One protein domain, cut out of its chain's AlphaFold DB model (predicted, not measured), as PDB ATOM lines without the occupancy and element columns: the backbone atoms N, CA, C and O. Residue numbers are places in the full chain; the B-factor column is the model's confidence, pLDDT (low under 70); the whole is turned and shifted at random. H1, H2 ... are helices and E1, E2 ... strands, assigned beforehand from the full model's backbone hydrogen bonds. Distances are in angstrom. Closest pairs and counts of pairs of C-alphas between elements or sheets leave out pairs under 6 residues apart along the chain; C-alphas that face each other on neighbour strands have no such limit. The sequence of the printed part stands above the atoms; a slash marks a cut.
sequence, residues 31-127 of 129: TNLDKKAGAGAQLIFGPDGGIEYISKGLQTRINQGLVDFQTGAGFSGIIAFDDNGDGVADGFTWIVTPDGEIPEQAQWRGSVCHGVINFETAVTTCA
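This is residues 31 to 127 of the 129 residues of an uncharacterized protein of Phycicoccus sp. SLBN-51 (UniProt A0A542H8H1). A small twisted slab of four strands, E2, E1, E3 and E4, has a short helix, H1, near its E2 and E1 side, while beyond E4 a loose end group holds H2, the short strand E5 and H3. No helix covers a face of the slab, and the rest is largely loops. The printed part has 97 residues with three named helices and five named strands, in the order E1 E2 H1 E3 E4 H2 E5 H3; the sheet is mixed, in the order E2, E1, E3, E4. The class is mixed, helices and strands, with under half of the residues in named elements. The whole is compact, with a radius of gyration of the C-alphas of 13.8 A and spans of 39 by 33 by 19 A.

Inner strand E3, residues 76 to 81, and edge strand E4, residues 91 to 96, form an antiparallel hairpin at 156 degrees, with N 79 and O 93 at 2.8 A and N 93 and O 79 at 2.9 A. E1, residues 43 to 45, is parallel to E3 at 31 degrees, with N 45 and O 80 at 2.9 A. Edge strand E2, residues 51 to 54, forms an antiparallel hairpin with E1 at 172 degrees, with N 52 and O 44 at 2.9 A. From edge to edge the strands' lines turn by 61 degrees. H1, residues 56 to 63, is only just on the sheet, with 5 pairs of C-alphas within 10 A, and only grazes it with residues 56 to 59. E5, residues 116 to 118, pairs with no named strand, but residues 31 to 32 pair antiparallel with its residues 116 to 117. The closest C-alphas of E4 and E5, those of Trp 94 and Val 116, are 7.8 A apart. H2, residues 104 to 107, is not on the sheet; its closest C-alpha to E5 is that of Gln 107, 5.8 A from that of Ile 117. H3, residues 119 to 126, is not on the sheet and meets E5 only through their link; it is apart from E4, but only just, at 8.2 A. In H1 and H3 every O i to N i+4 pair is within hydrogen-bond range; H2 is too short for one.

E1 begins at C-alpha 43, (38.906, 52.431, 2.346). E3 is 16.2 A long and E4 17.2 A; E4 ends at C-alpha 96, (42.932, 57.418, 13.828). H1 is 10.4 A long and H3 9.6 A, ending at C-alpha 126, (46.060, 33.805, 17.894).

The farthest C-alphas, those of Gln 64 and Thr 125, are 40.9 A apart. The printed part has no cut. The link from H1 to E3, 12 residues, is long. Mean pLDDT of the printed part is 72.3; 45 residues are under 70, among them 31 to 40 and 98 to 127.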
ATOM      1  N   THR A  31      44.238  44.457  13.707       56.78
ATOM      2  CA  THR A  31      43.275  43.636  12.943       56.78
ATOM      3  C   THR A  31      42.094  43.168  13.803       56.78
ATOM      4  O   THR A  31      42.150  43.225  15.028       56.78
ATOM      5  N   ASN A  32      40.995  42.708  13.196       57.75
ATOM      6  CA  ASN A  32      39.879  42.094  13.926       57.75
ATOM      7  C   ASN A  32      39.611  40.659  13.459       57.75
ATOM      8  O   ASN A  32      39.096  40.427  12.369       57.75
ATOM      9  N   LEU A  33      39.916  39.691  14.323       56.00
ATOM     10  CA  LEU A  33      39.819  38.263  14.004       56.00
ATOM     11  C   LEU A  33      38.381  37.757  13.817       56.00
ATOM     12  O   LEU A  33      38.165  36.754  13.142       56.00
ATOM     13  N   ASP A  34      37.384  38.449  14.371       50.31
ATOM     14  CA  ASP A  34      35.982  38.018  14.310       50.31
ATOM     15  C   ASP A  34      35.267  38.495  13.031       50.31
ATOM     16  O   ASP A  34      34.064  38.275  12.852       50.31
ATOM     17  N   LYS A  35      35.976  39.192  12.135       51.12
ATOM     18  CA  LYS A  35      35.412  39.770  10.914       51.12
ATOM     19  C   LYS A  35      36.149  39.285   9.674       51.12
ATOM     20  O   LYS A  35      37.368  39.191   9.650       51.12
ATOM     21  N   LYS A  36      35.384  39.046   8.601       57.72
ATOM     22  CA  LYS A  36      35.964  38.871   7.262       57.72
ATOM     23  C   LYS A  36      36.828  40.087   6.935       57.72
ATOM     24  O   LYS A  36      36.416  41.213   7.238       57.72
ATOM     25  N   ALA A  37      37.966  39.858   6.290       56.69
ATOM     26  CA  ALA A  37      38.784  40.939   5.772       56.69
ATOM     27  C   ALA A  37      37.918  41.893   4.922       56.69
ATOM     28  O   ALA A  37      37.021  41.472   4.187       56.69
ATOM     29  N   GLY A  38      38.067  43.200   5.164       55.56
ATOM     30  CA  GLY A  38      37.255  44.250   4.533       55.56
ATOM     31  C   GLY A  38      35.873  44.524   5.154       55.56
ATOM     32  O   GLY A  38      35.217  45.497   4.772       55.56
ATOM     33  N   ALA A  39      35.394  43.746   6.135       64.56
ATOM     34  CA  ALA A  39      34.066  43.958   6.722       64.56
ATOM     35  C   ALA A  39      33.992  45.244   7.572       64.56
ATOM     36  O   ALA A  39      34.332  45.277   8.757       64.56
ATOM     37  N   GLY A  40      33.451  46.306   6.968       69.62
ATOM     38  CA  GLY A  40      33.378  47.639   7.569       69.62
ATOM     39  C   GLY A  40      34.579  48.528   7.243       69.62
ATOM     40  O   GLY A  40      34.683  49.611   7.821       69.62
ATOM     41  N   ALA A  41      35.449  48.095   6.322       78.75
ATOM     42  CA  ALA A  41      36.482  48.946   5.753       78.75
ATOM     43  C   ALA A  41      35.841  50.182   5.119       78.75
ATOM     44  O   ALA A  41      34.847  50.105   4.393       78.75
ATOM     45  N   GLN A  42      36.398  51.343   5.435       84.56
ATOM     46  CA  GLN A  42      35.990  52.609   4.844       84.56
ATOM     47  C   GLN A  42      36.814  52.939   3.600       84.56
ATOM     48  O   GLN A  42      36.355  53.745   2.790       84.56
ATOM     49  N   LEU A  43      37.978  52.300   3.457       82.56
ATOM     50  CA  LEU A  43      38.906  52.431   2.346       82.56
ATOM     51  C   LEU A  43      39.604  51.082   2.093       82.56
ATOM     52  O   LEU A  43      39.913  50.395   3.069       82.56
ATOM     53  N   ILE A  44      39.843  50.717   0.830       82.31
ATOM     54  CA  ILE A  44      40.696  49.574   0.451       82.31
ATOM     55  C   ILE A  44      41.810  50.085  -0.457       82.31
ATOM     56  O   ILE A  44      41.523  50.790  -1.433       82.31
ATOM     57  N   PHE A  45      43.049  49.740  -0.118       81.12
ATOM     58  CA  PHE A  45      44.219  49.951  -0.959       81.12
ATOM     59  C   PHE A  45      44.559  48.679  -1.723       81.12
ATOM     60  O   PHE A  45      44.584  47.612  -1.120       81.12
ATOM     61  N   GLY A  46      44.826  48.821  -3.015       73.31
ATOM     62  CA  GLY A  46      45.338  47.754  -3.862       73.31
ATOM     63  C   GLY A  46      46.858  47.600  -3.761       73.31
ATOM     64  O   GLY A  46      47.531  48.392  -3.084       73.31
ATOM     65  N   PRO A  47      47.432  46.648  -4.513       73.19
ATOM     66  CA  PRO A  47      48.838  46.260  -4.395       73.19
ATOM     67  C   PRO A  47      49.826  47.336  -4.878       73.19
ATOM     68  O   PRO A  47      51.017  47.282  -4.578       73.19
ATOM     69  N   ASP A  48      49.356  48.336  -5.627       77.12
ATOM     70  CA  ASP A  48      50.137  49.496  -6.071       77.12
ATOM     71  C   ASP A  48      50.007  50.714  -5.133       77.12
ATOM     72  O   ASP A  48      50.537  51.791  -5.424       77.12
ATOM     73  N   GLY A  49      49.302  50.559  -4.007       65.81
ATOM     74  CA  GLY A  49      48.948  51.646  -3.097       65.81
ATOM     75  C   GLY A  49      47.828  52.550  -3.625       65.81
ATOM     76  O   GLY A  49      47.530  53.582  -3.017       65.81
ATOM     77  N   GLY A  50      47.210  52.195  -4.756       73.31
ATOM     78  CA  GLY A  50      46.026  52.846  -5.296       73.31
ATOM     79  C   GLY A  50      44.783  52.550  -4.460       73.31
ATOM     80  O   GLY A  50      44.705  51.554  -3.752       73.31
ATOM     81  N   ILE A  51      43.788  53.436  -4.525       81.12
ATOM     82  CA  ILE A  51      42.511  53.226  -3.834       81.12
ATOM     83  C   ILE A  51      41.595  52.428  -4.750       81.12
ATOM     84  O   ILE A  51      41.195  52.915  -5.807       81.12
ATOM     85  N   GLU A  52      41.196  51.248  -4.302       82.94
ATOM     86  CA  GLU A  52      40.259  50.388  -5.027       82.94
ATOM     87  C   GLU A  52      38.821  50.569  -4.539       82.94
ATOM     88  O   GLU A  52      37.859  50.398  -5.292       82.94
ATOM     89  N   TYR A  53      38.658  50.981  -3.280       83.19
ATOM     90  CA  TYR A  53      37.351  51.211  -2.681       83.19
ATOM     91  C   TYR A  53      37.354  52.386  -1.710       83.19
ATOM     92  O   TYR A  53      38.257  52.545  -0.891       83.19
ATOM     93  N   ILE A  54      36.260  53.151  -1.737       85.50
ATOM     94  CA  ILE A  54      35.911  54.129  -0.711       85.50
ATOM     95  C   ILE A  54      34.444  53.970  -0.313       85.50
ATOM     96  O   ILE A  54      33.538  53.924  -1.151       85.50
ATOM     97  N   SER A  55      34.182  53.905   0.989       86.62
ATOM     98  CA  SER A  55      32.812  53.822   1.488       86.62
ATOM     99  C   SER A  55      32.058  55.131   1.250       86.62
ATOM    100  O   SER A  55      32.600  56.233   1.377       86.62
ATOM    101  N   LYS A  56      30.748  55.030   0.999       87.31
ATOM    102  CA  LYS A  56      29.872  56.204   0.840       87.31
ATOM    103  C   LYS A  56      29.916  57.144   2.054       87.31
ATOM    104  O   LYS A  56      29.825  58.362   1.895       87.31
ATOM    105  N   GLY A  57      30.042  56.589   3.263       85.94
ATOM    106  CA  GLY A  57      30.136  57.361   4.505       85.94
ATOM    107  C   GLY A  57      31.416  58.193   4.576       85.94
ATOM    108  O   GLY A  57      31.346  59.392   4.845       85.94
ATOM    109  N   LEU A  58      32.564  57.585   4.258       86.69
ATOM    110  CA  LEU A  58      33.837  58.298   4.190       86.69
ATOM    111  C   LEU A  58      33.817  59.380   3.106       86.69
ATOM    112  O   LEU A  58      34.132  60.531   3.396       86.69
ATOM    113  N   GLN A  59      33.335  59.054   1.903       88.69
ATOM    114  CA  GLN A  59      33.198  60.035   0.824       88.69
ATOM    115  C   GLN A  59      32.329  61.232   1.239       88.69
ATOM    116  O   GLN A  59      32.648  62.376   0.925       88.69
ATOM    117  N   THR A  60      31.246  60.994   1.981       93.00
ATOM    118  CA  THR A  60      30.373  62.067   2.483       93.00
ATOM    119  C   THR A  60      31.112  62.983   3.460       93.00
ATOM    120  O   THR A  60      31.000  64.200   3.346       93.00
ATOM    121  N   ARG A  61      31.900  62.421   4.383       93.50
ATOM    122  CA  ARG A  61      32.692  63.201   5.348       93.50
ATOM    123  C   ARG A  61      33.784  64.027   4.668       93.50
ATOM    124  O   ARG A  61      33.976  65.178   5.052       93.50
ATOM    125  N   ILE A  62      34.437  63.477   3.644       90.50
ATOM    126  CA  ILE A  62      35.404  64.212   2.812       90.50
ATOM    127  C   ILE A  62      34.707  65.387   2.119       90.50
ATOM    128  O   ILE A  62      35.146  66.526   2.231       90.50
ATOM    129  N   ASN A  63      33.561  65.138   1.480       93.56
ATOM    130  CA  ASN A  63      32.799  66.178   0.781       93.56
ATOM    131  C   ASN A  63      32.287  67.288   1.719       93.56
ATOM    132  O   ASN A  63      32.047  68.406   1.276       93.56
ATOM    133  N   GLN A  64      32.100  66.980   3.004       95.12
ATOM    134  CA  GLN A  64      31.705  67.938   4.039       95.12
ATOM    135  C   GLN A  64      32.896  68.678   4.670       95.12
ATOM    136  O   GLN A  64      32.682  69.526   5.532       95.12
ATOM    137  N   GLY A  65      34.136  68.356   4.285       91.38
ATOM    138  CA  GLY A  65      35.344  68.915   4.897       91.38
ATOM    139  C   GLY A  65      35.605  68.417   6.323       91.38
ATOM    140  O   GLY A  65      36.385  69.026   7.047       91.38
ATOM    141  N   LEU A  66      34.950  67.329   6.746       90.88
ATOM    142  CA  LEU A  66      35.160  66.701   8.058       90.88
ATOM    143  C   LEU A  66      36.370  65.761   8.072       90.88
ATOM    144  O   LEU A  66      36.852  65.389   9.137       90.88
ATOM    145  N   VAL A  67      36.798  65.327   6.888       88.88
ATOM    146  CA  VAL A  67      38.018  64.555   6.671       88.88
ATOM    147  C   VAL A  67      38.801  65.261   5.581       88.88
ATOM    148  O   VAL A  67      38.306  65.404   4.463       88.88
ATOM    149  N   ASP A  68      40.018  65.676   5.901       87.50
ATOM    150  CA  ASP A  68      40.981  66.082   4.890       87.50
ATOM    151  C   ASP A  68      41.652  64.824   4.343       87.50
ATOM    152  O   ASP A  68      42.408  64.143   5.033       87.50
ATOM    153  N   PHE A  69      41.342  64.498   3.093       82.56
ATOM    154  CA  PHE A  69      41.861  63.297   2.458       82.56
ATOM    155  C   PHE A  69      43.363  63.377   2.160       82.56
ATOM    156  O   PHE A  69      44.017  62.345   2.063       82.56
ATOM    157  N   GLN A  70      43.917  64.585   2.020       80.81
ATOM    158  CA  GLN A  70      45.332  64.763   1.706       80.81
ATOM    159  C   GLN A  70      46.210  64.555   2.937       80.81
ATOM    160  O   GLN A  70      47.279  63.961   2.843       80.81
ATOM    161  N   THR A  71      45.765  65.052   4.089       79.44
ATOM    162  CA  THR A  71      46.521  64.967   5.349       79.44
ATOM    163  C   THR A  71      46.074  63.805   6.236       79.44
ATOM    164  O   THR A  71      46.726  63.493   7.228       79.44
ATOM    165  N   GLY A  72      44.935  63.187   5.917       76.19
ATOM    166  CA  GLY A  72      44.244  62.241   6.784       76.19
ATOM    167  C   GLY A  72      43.540  62.909   7.969       76.19
ATOM    168  O   GLY A  72      42.862  62.218   8.726       76.19
ATOM    169  N   ALA A  73      43.656  64.223   8.176       83.12
ATOM    170  CA  ALA A  73      43.114  64.863   9.369       83.12
ATOM    171  C   ALA A  73      41.601  64.622   9.504       83.12
ATOM    172  O   ALA A  73      40.826  64.812   8.565       83.12
ATOM    173  N   GLY A  74      41.183  64.179  10.692       84.12
ATOM    174  CA  GLY A  74      39.785  63.888  10.997       84.12
ATOM    175  C   GLY A  74      39.309  62.501  10.562       84.12
ATOM    176  O   GLY A  74      38.157  62.161  10.847       84.12
ATOM    177  N   PHE A  75      40.135  61.676   9.907       85.12
ATOM    178  CA  PHE A  75      39.779  60.284   9.626       85.12
ATOM    179  C   PHE A  75      39.958  59.380  10.854       85.12
ATOM    180  O   PHE A  75      40.899  59.476  11.633       85.12
ATOM    181  N   SER A  76      38.983  58.493  11.037       85.06
ATOM    182  CA  SER A  76      39.035  57.425  12.027       85.06
ATOM    183  C   SER A  76      38.160  56.280  11.539       85.06
ATOM    184  O   SER A  76      36.981  56.493  11.208       85.06
ATOM    185  N   GLY A  77      38.739  55.088  11.440       79.06
ATOM    186  CA  GLY A  77      38.054  53.939  10.875       79.06
ATOM    187  C   GLY A  77      38.977  52.813  10.439       79.06
ATOM    188  O   GLY A  77      40.195  52.893  10.554       79.06
ATOM    189  N   ILE A  78      38.353  51.768   9.898       80.56
ATOM    190  CA  ILE A  78      39.045  50.627   9.302       80.56
ATOM    191  C   ILE A  78      39.506  50.994   7.890       80.56
ATOM    192  O   ILE A  78      38.689  51.439   7.076       80.56
ATOM    193  N   ILE A  79      40.775  50.743   7.596       79.62
ATOM    194  CA  ILE A  79      41.316  50.629   6.241       79.62
ATOM    195  C   ILE A  79      41.668  49.168   5.973       79.62
ATOM    196  O   ILE A  79      41.972  48.430   6.907       79.62
ATOM    197  N   ALA A  80      41.603  48.745   4.721       81.31
ATOM    198  CA  ALA A  80      41.935  47.389   4.313       81.31
ATOM    199  C   ALA A  80      42.904  47.381   3.127       81.31
ATOM    200  O   ALA A  80      43.046  48.393   2.441       81.31
ATOM    201  N   PHE A  81      43.556  46.242   2.921       78.50
ATOM    202  CA  PHE A  81      44.573  46.028   1.898       78.50
ATOM    203  C   PHE A  81      44.188  44.809   1.064       78.50
ATOM    204  O   PHE A  81      43.866  43.773   1.643       78.50
ATOM    205  N   ASP A  82      44.161  44.964  -0.253       78.00
ATOM    206  CA  ASP A  82      44.145  43.888  -1.242       78.00
ATOM    207  C   ASP A  82      45.572  43.775  -1.793       78.00
ATOM    208  O   ASP A  82      46.003  44.577  -2.620       78.00
ATOM    209  N   ASP A  83      46.337  42.825  -1.267       75.38
ATOM    210  CA  ASP A  83      47.745  42.643  -1.621       75.38
ATOM    211  C   ASP A  83      47.897  41.778  -2.880       75.38
ATOM    212  O   ASP A  83      48.949  41.780  -3.527       75.38
ATOM    213  N   ASN A  84      46.859  41.012  -3.226       79.69
ATOM    214  CA  ASN A  84      46.885  40.046  -4.317       79.69
ATOM    215  C   ASN A  84      46.208  40.562  -5.611       79.69
ATOM    216  O   ASN A  84      46.460  40.012  -6.692       79.69
ATOM    217  N   GLY A  85      45.440  41.651  -5.523       78.12
ATOM    218  CA  GLY A  85      44.795  42.362  -6.627       78.12
ATOM    219  C   GLY A  85      43.513  41.709  -7.150       78.12
ATOM    220  O   GLY A  85      43.187  41.878  -8.333       78.12
ATOM    221  N   ASP A  86      42.810  40.916  -6.339       79.56
ATOM    222  CA  ASP A  86      41.555  40.250  -6.719       79.56
ATOM    223  C   ASP A  86      40.288  41.079  -6.421       79.56
ATOM    224  O   ASP A  86      39.165  40.654  -6.728       79.56
ATOM    225  N   GLY A  87      40.460  42.290  -5.896       69.81
ATOM    226  CA  GLY A  87      39.416  43.209  -5.461       69.81
ATOM    227  C   GLY A  87      38.805  42.840  -4.107       69.81
ATOM    228  O   GLY A  87      37.724  43.346  -3.767       69.81
ATOM    229  N   VAL A  88      39.434  41.937  -3.350       75.50
ATOM    230  CA  VAL A  88      39.020  41.507  -2.016       75.50
ATOM    231  C   VAL A  88      40.120  41.858  -1.022       75.50
ATOM    232  O   VAL A  88      41.292  41.602  -1.226       75.50
ATOM    233  N   ALA A  89      39.728  42.438   0.112       73.94
ATOM    234  CA  ALA A  89      40.681  42.702   1.178       73.94
ATOM    235  C   ALA A  89      41.302  41.393   1.700       73.94
ATOM    236  O   ALA A  89      40.570  40.499   2.126       73.94
ATOM    237  N   ASP A  90      42.629  41.343   1.753       66.12
ATOM    238  CA  ASP A  90      43.447  40.310   2.388       66.12
ATOM    239  C   ASP A  90      43.681  40.612   3.878       66.12
ATOM    240  O   ASP A  90      43.723  39.713   4.722       66.12
ATOM    241  N   GLY A  91      43.774  41.899   4.225       67.50
ATOM    242  CA  GLY A  91      44.054  42.380   5.577       67.50
ATOM    243  C   GLY A  91      43.362  43.704   5.884       67.50
ATOM    244  O   GLY A  91      42.790  44.353   5.007       67.50
ATOM    245  N   PHE A  92      43.363  44.110   7.155       74.31
ATOM    246  CA  PHE A  92      42.841  45.413   7.554       74.31
ATOM    247  C   PHE A  92      43.389  45.885   8.894       74.31
ATOM    248  O   PHE A  92      43.736  45.084   9.761       74.31
ATOM    249  N   THR A  93      43.388  47.203   9.070       71.56
ATOM    250  CA  THR A  93      43.774  47.865  10.312       71.56
ATOM    251  C   THR A  93      42.820  49.007  10.659       71.56
ATOM    252  O   THR A  93      42.204  49.610   9.777       71.56
ATOM    253  N   TRP A  94      42.659  49.311  11.947       74.88
ATOM    254  CA  TRP A  94      41.974  50.526  12.393       74.88
ATOM    255  C   TRP A  94      42.975  51.660  12.608       74.88
ATOM    256  O   TRP A  94      43.883  51.537  13.427       74.88
ATOM    257  N   ILE A  95      42.738  52.808  11.969       75.44
ATOM    258  CA  ILE A  95      43.555  54.015  12.138       75.44
ATOM    259  C   ILE A  95      42.718  55.203  12.641       75.44
ATOM    260  O   ILE A  95      41.513  55.306  12.397       75.44
ATOM    261  N   VAL A  96      43.374  56.102  13.366       69.06
ATOM    262  CA  VAL A  96      42.932  57.418  13.828       69.06
ATOM    263  C   VAL A  96      43.987  58.431  13.390       69.06
ATOM    264  O   VAL A  96      45.035  58.572  14.003       69.06
ATOM    265  N   THR A  97      43.734  59.144  12.305       73.75
ATOM    266  CA  THR A  97      44.687  60.101  11.738       73.75
ATOM    267  C   THR A  97      44.443  61.521  12.274       73.75
ATOM    268  O   THR A  97      43.299  61.892  12.563       73.75
ATOM    269  N   PRO A  98      45.494  62.356  12.388       63.84
ATOM    270  CA  PRO A  98      46.871  62.121  11.927       63.84
ATOM    271  C   PRO A  98      47.725  61.281  12.894       63.84
ATOM    272  O   PRO A  98      48.859  60.952  12.562       63.84
ATOM    273  N   ASP A  99      47.185  60.940  14.063       64.31
ATOM    274  CA  ASP A  99      47.941  60.396  15.196       64.31
ATOM    275  C   ASP A  99      48.324  58.908  15.062       64.31
ATOM    276  O   ASP A  99      49.078  58.389  15.882       64.31
ATOM    277  N   GLY A 100      47.848  58.219  14.022       67.44
ATOM    278  CA  GLY A 100      48.177  56.824  13.738       67.44
ATOM    279  C   GLY A 100      47.096  55.863  14.218       67.44
ATOM    280  O   GLY A 100      46.045  55.768  13.598       67.44
ATOM    281  N   GLU A 101      47.350  55.089  15.266       61.91
ATOM    282  CA  GLU A 101      46.477  53.996  15.717       61.91
ATOM    283  C   GLU A 101      45.551  54.382  16.873       61.91
ATOM    284  O   GLU A 101      45.655  55.455  17.466       61.91
ATOM    285  N   ILE A 102      44.629  53.479  17.230       63.72
ATOM    286  CA  ILE A 102      43.902  53.613  18.498       63.72
ATOM    287  C   ILE A 102      44.875  53.541  19.688       63.72
ATOM    288  O   ILE A 102      45.814  52.744  19.651       63.72
ATOM    289  N   PRO A 103      44.641  54.311  20.771       61.56
ATOM    290  CA  PRO A 103      45.521  54.319  21.936       61.56
ATOM    291  C   PRO A 103      45.792  52.915  22.482       61.56
ATOM    292  O   PRO A 103      44.865  52.121  22.636       61.56
ATOM    293  N   GLU A 104      47.040  52.645  22.857       58.84
ATOM    294  CA  GLU A 104      47.514  51.341  23.339       58.84
ATOM    295  C   GLU A 104      46.624  50.753  24.457       58.84
ATOM    296  O   GLU A 104      46.246  49.584  24.435       58.84
ATOM    297  N   GLN A 105      46.171  51.581  25.405       60.16
ATOM    298  CA  GLN A 105      45.268  51.141  26.475       60.16
ATOM    299  C   GLN A 105      43.921  50.596  25.958       60.16
ATOM    300  O   GLN A 105      43.306  49.756  26.613       60.16
ATOM    301  N   ALA A 106      43.439  51.077  24.810       58.97
ATOM    302  CA  ALA A 106      42.244  50.551  24.159       58.97
ATOM    303  C   ALA A 106      42.529  49.221  23.444       58.97
ATOM    304  O   ALA A 106      41.668  48.344  23.474       58.97
ATOM    305  N   GLN A 107      43.736  49.044  22.891       56.31
ATOM    306  CA  GLN A 107      44.184  47.781  22.290       56.31
ATOM    307  C   GLN A 107      44.204  46.654  23.342       56.31
ATOM    308  O   GLN A 107      43.638  45.586  23.127       56.31
ATOM    309  N   TRP A 108      44.733  46.927  24.541       56.75
ATOM    310  CA  TRP A 108      44.821  45.952  25.643       56.75
ATOM    311  C   TRP A 108      43.507  45.684  26.391       56.75
ATOM    312  O   TRP A 108      43.441  44.779  27.224       56.75
ATOM    313  N   ARG A 109      42.461  46.483  26.149       57.50
ATOM    314  CA  ARG A 109      41.126  46.283  26.745       57.50
ATOM    315  C   ARG A 109      40.227  45.360  25.920       57.50
ATOM    316  O   ARG A 109      39.147  45.008  26.394       57.50
ATOM    317  N   GLY A 110      40.654  44.989  24.713       54.22
ATOM    318  CA  GLY A 110      40.031  43.939  23.913       54.22
ATOM    319  C   GLY A 110      40.298  42.545  24.485       54.22
ATOM    320  O   GLY A 110      41.107  42.360  25.393       54.22
ATOM    321  N   SER A 111      39.605  41.539  23.959       58.03
ATOM    322  CA  SER A 111      39.960  40.149  24.238       58.03
ATOM    323  C   SER A 111      41.145  39.767  23.351       58.03
ATOM    324  O   SER A 111      41.130  40.067  22.166       58.03
ATOM    325  N   VAL A 112      42.149  39.079  23.903       59.78
ATOM    326  CA  VAL A 112      43.449  38.824  23.242       59.78
ATOM    327  C   VAL A 112      43.314  38.207  21.841       59.78
ATOM    328  O   VAL A 112      44.133  38.506  20.984       59.78
ATOM    329  N   CYS A 113      42.256  37.427  21.585       56.66
ATOM    330  CA  CYS A 113      41.942  36.871  20.262       56.66
ATOM    331  C   CYS A 113      40.509  37.168  19.774       56.66
ATOM    332  O   CYS A 113      39.987  36.429  18.947       56.66
ATOM    333  N   HIS A 114      39.862  38.225  20.284       58.34
ATOM    334  CA  HIS A 114      38.540  38.665  19.812       58.34
ATOM    335  C   HIS A 114      38.452  40.193  19.722       58.34
ATOM    336  O   HIS A 114      38.912  40.917  20.605       58.34
ATOM    337  N   GLY A 115      37.764  40.696  18.703       56.97
ATOM    338  CA  GLY A 115      37.645  42.123  18.431       56.97
ATOM    339  C   GLY A 115      38.907  42.712  17.801       56.97
ATOM    340  O   GLY A 115      39.652  42.013  17.126       56.97
ATOM    341  N   VAL A 116      39.103  44.024  17.962       56.97
ATOM    342  CA  VAL A 116      40.267  44.750  17.425       56.97
ATOM    343  C   VAL A 116      41.478  44.470  18.313       56.97
ATOM    344  O   VAL A 116      41.469  44.845  19.485       56.97
ATOM    345  N   ILE A 117      42.494  43.819  17.757       56.75
ATOM    346  CA  ILE A 117      43.730  43.423  18.434       56.75
ATOM    347  C   ILE A 117      44.937  43.821  17.593       56.75
ATOM    348  O   ILE A 117      44.833  43.943  16.376       56.75
ATOM    349  N   ASN A 118      46.095  43.968  18.223       64.50
ATOM    350  CA  ASN A 118      47.342  44.198  17.506       64.50
ATOM    351  C   ASN A 118      47.668  43.016  16.555       64.50
ATOM    352  O   ASN A 118      47.437  41.851  16.878       64.50
ATOM    353  N   PHE A 119      48.194  43.314  15.373       61.88
ATOM    354  CA  PHE A 119      48.463  42.398  14.268       61.88
ATOM    355  C   PHE A 119      49.594  41.437  14.612       61.88
ATOM    356  O   PHE A 119      49.493  40.248  14.319       61.88
ATOM    357  N   GLU A 120      50.621  41.902  15.329       63.66
ATOM    358  CA  GLU A 120      51.641  41.013  15.882       63.66
ATOM    359  C   GLU A 120      50.995  40.005  16.835       63.66
ATOM    360  O   GLU A 120      51.267  38.812  16.736       63.66
ATOM    361  N   THR A 121      50.070  40.440  17.696       63.84
ATOM    362  CA  THR A 121      49.326  39.529  18.588       63.84
ATOM    363  C   THR A 121      48.454  38.554  17.789       63.84
ATOM    364  O   THR A 121      48.437  37.356  18.080       63.84
ATOM    365  N   ALA A 122      47.790  39.025  16.732       65.69
ATOM    366  CA  ALA A 122      46.988  38.183  15.852       65.69
ATOM    367  C   ALA A 122      47.819  37.052  15.220       65.69
ATOM    368  O   ALA A 122      47.414  35.892  15.278       65.69
ATOM    369  N   VAL A 123      48.997  37.371  14.678       64.50
ATOM    370  CA  VAL A 123      49.864  36.405  13.986       64.50
ATOM    371  C   VAL A 123      50.634  35.509  14.962       64.50
ATOM    372  O   VAL A 123      50.723  34.304  14.749       64.50
ATOM    373  N   THR A 124      51.190  36.068  16.039       68.19
ATOM    374  CA  THR A 124      52.078  35.328  16.959       68.19
ATOM    375  C   THR A 124      51.332  34.536  18.026       68.19
ATOM    376  O   THR A 124      51.830  33.509  18.481       68.19
ATOM    377  N   THR A 125      50.155  35.011  18.445       67.81
ATOM    378  CA  THR A 125      49.434  34.468  19.605       67.81
ATOM    379  C   THR A 125      48.135  33.772  19.206       67.81
ATOM    380  O   THR A 125      47.808  32.737  19.779       67.81
ATOM    381  N   CYS A 126      47.403  34.298  18.219       65.62
ATOM    382  CA  CYS A 126      46.060  33.805  17.894       65.62
ATOM    383  C   CYS A 126      45.996  32.884  16.665       65.62
ATOM    384  O   CYS A 126      45.176  31.974  16.646       65.62
ATOM    385  N   ALA A 127      46.857  33.072  15.659       62.44
ATOM    386  CA  ALA A 127      46.908  32.220  14.463       62.44
ATOM    387  C   ALA A 127      47.619  30.863  14.685       62.44
ATOM    388  O   ALA A 127      47.642  30.026  13.786       62.44
TER     389      ALA A 127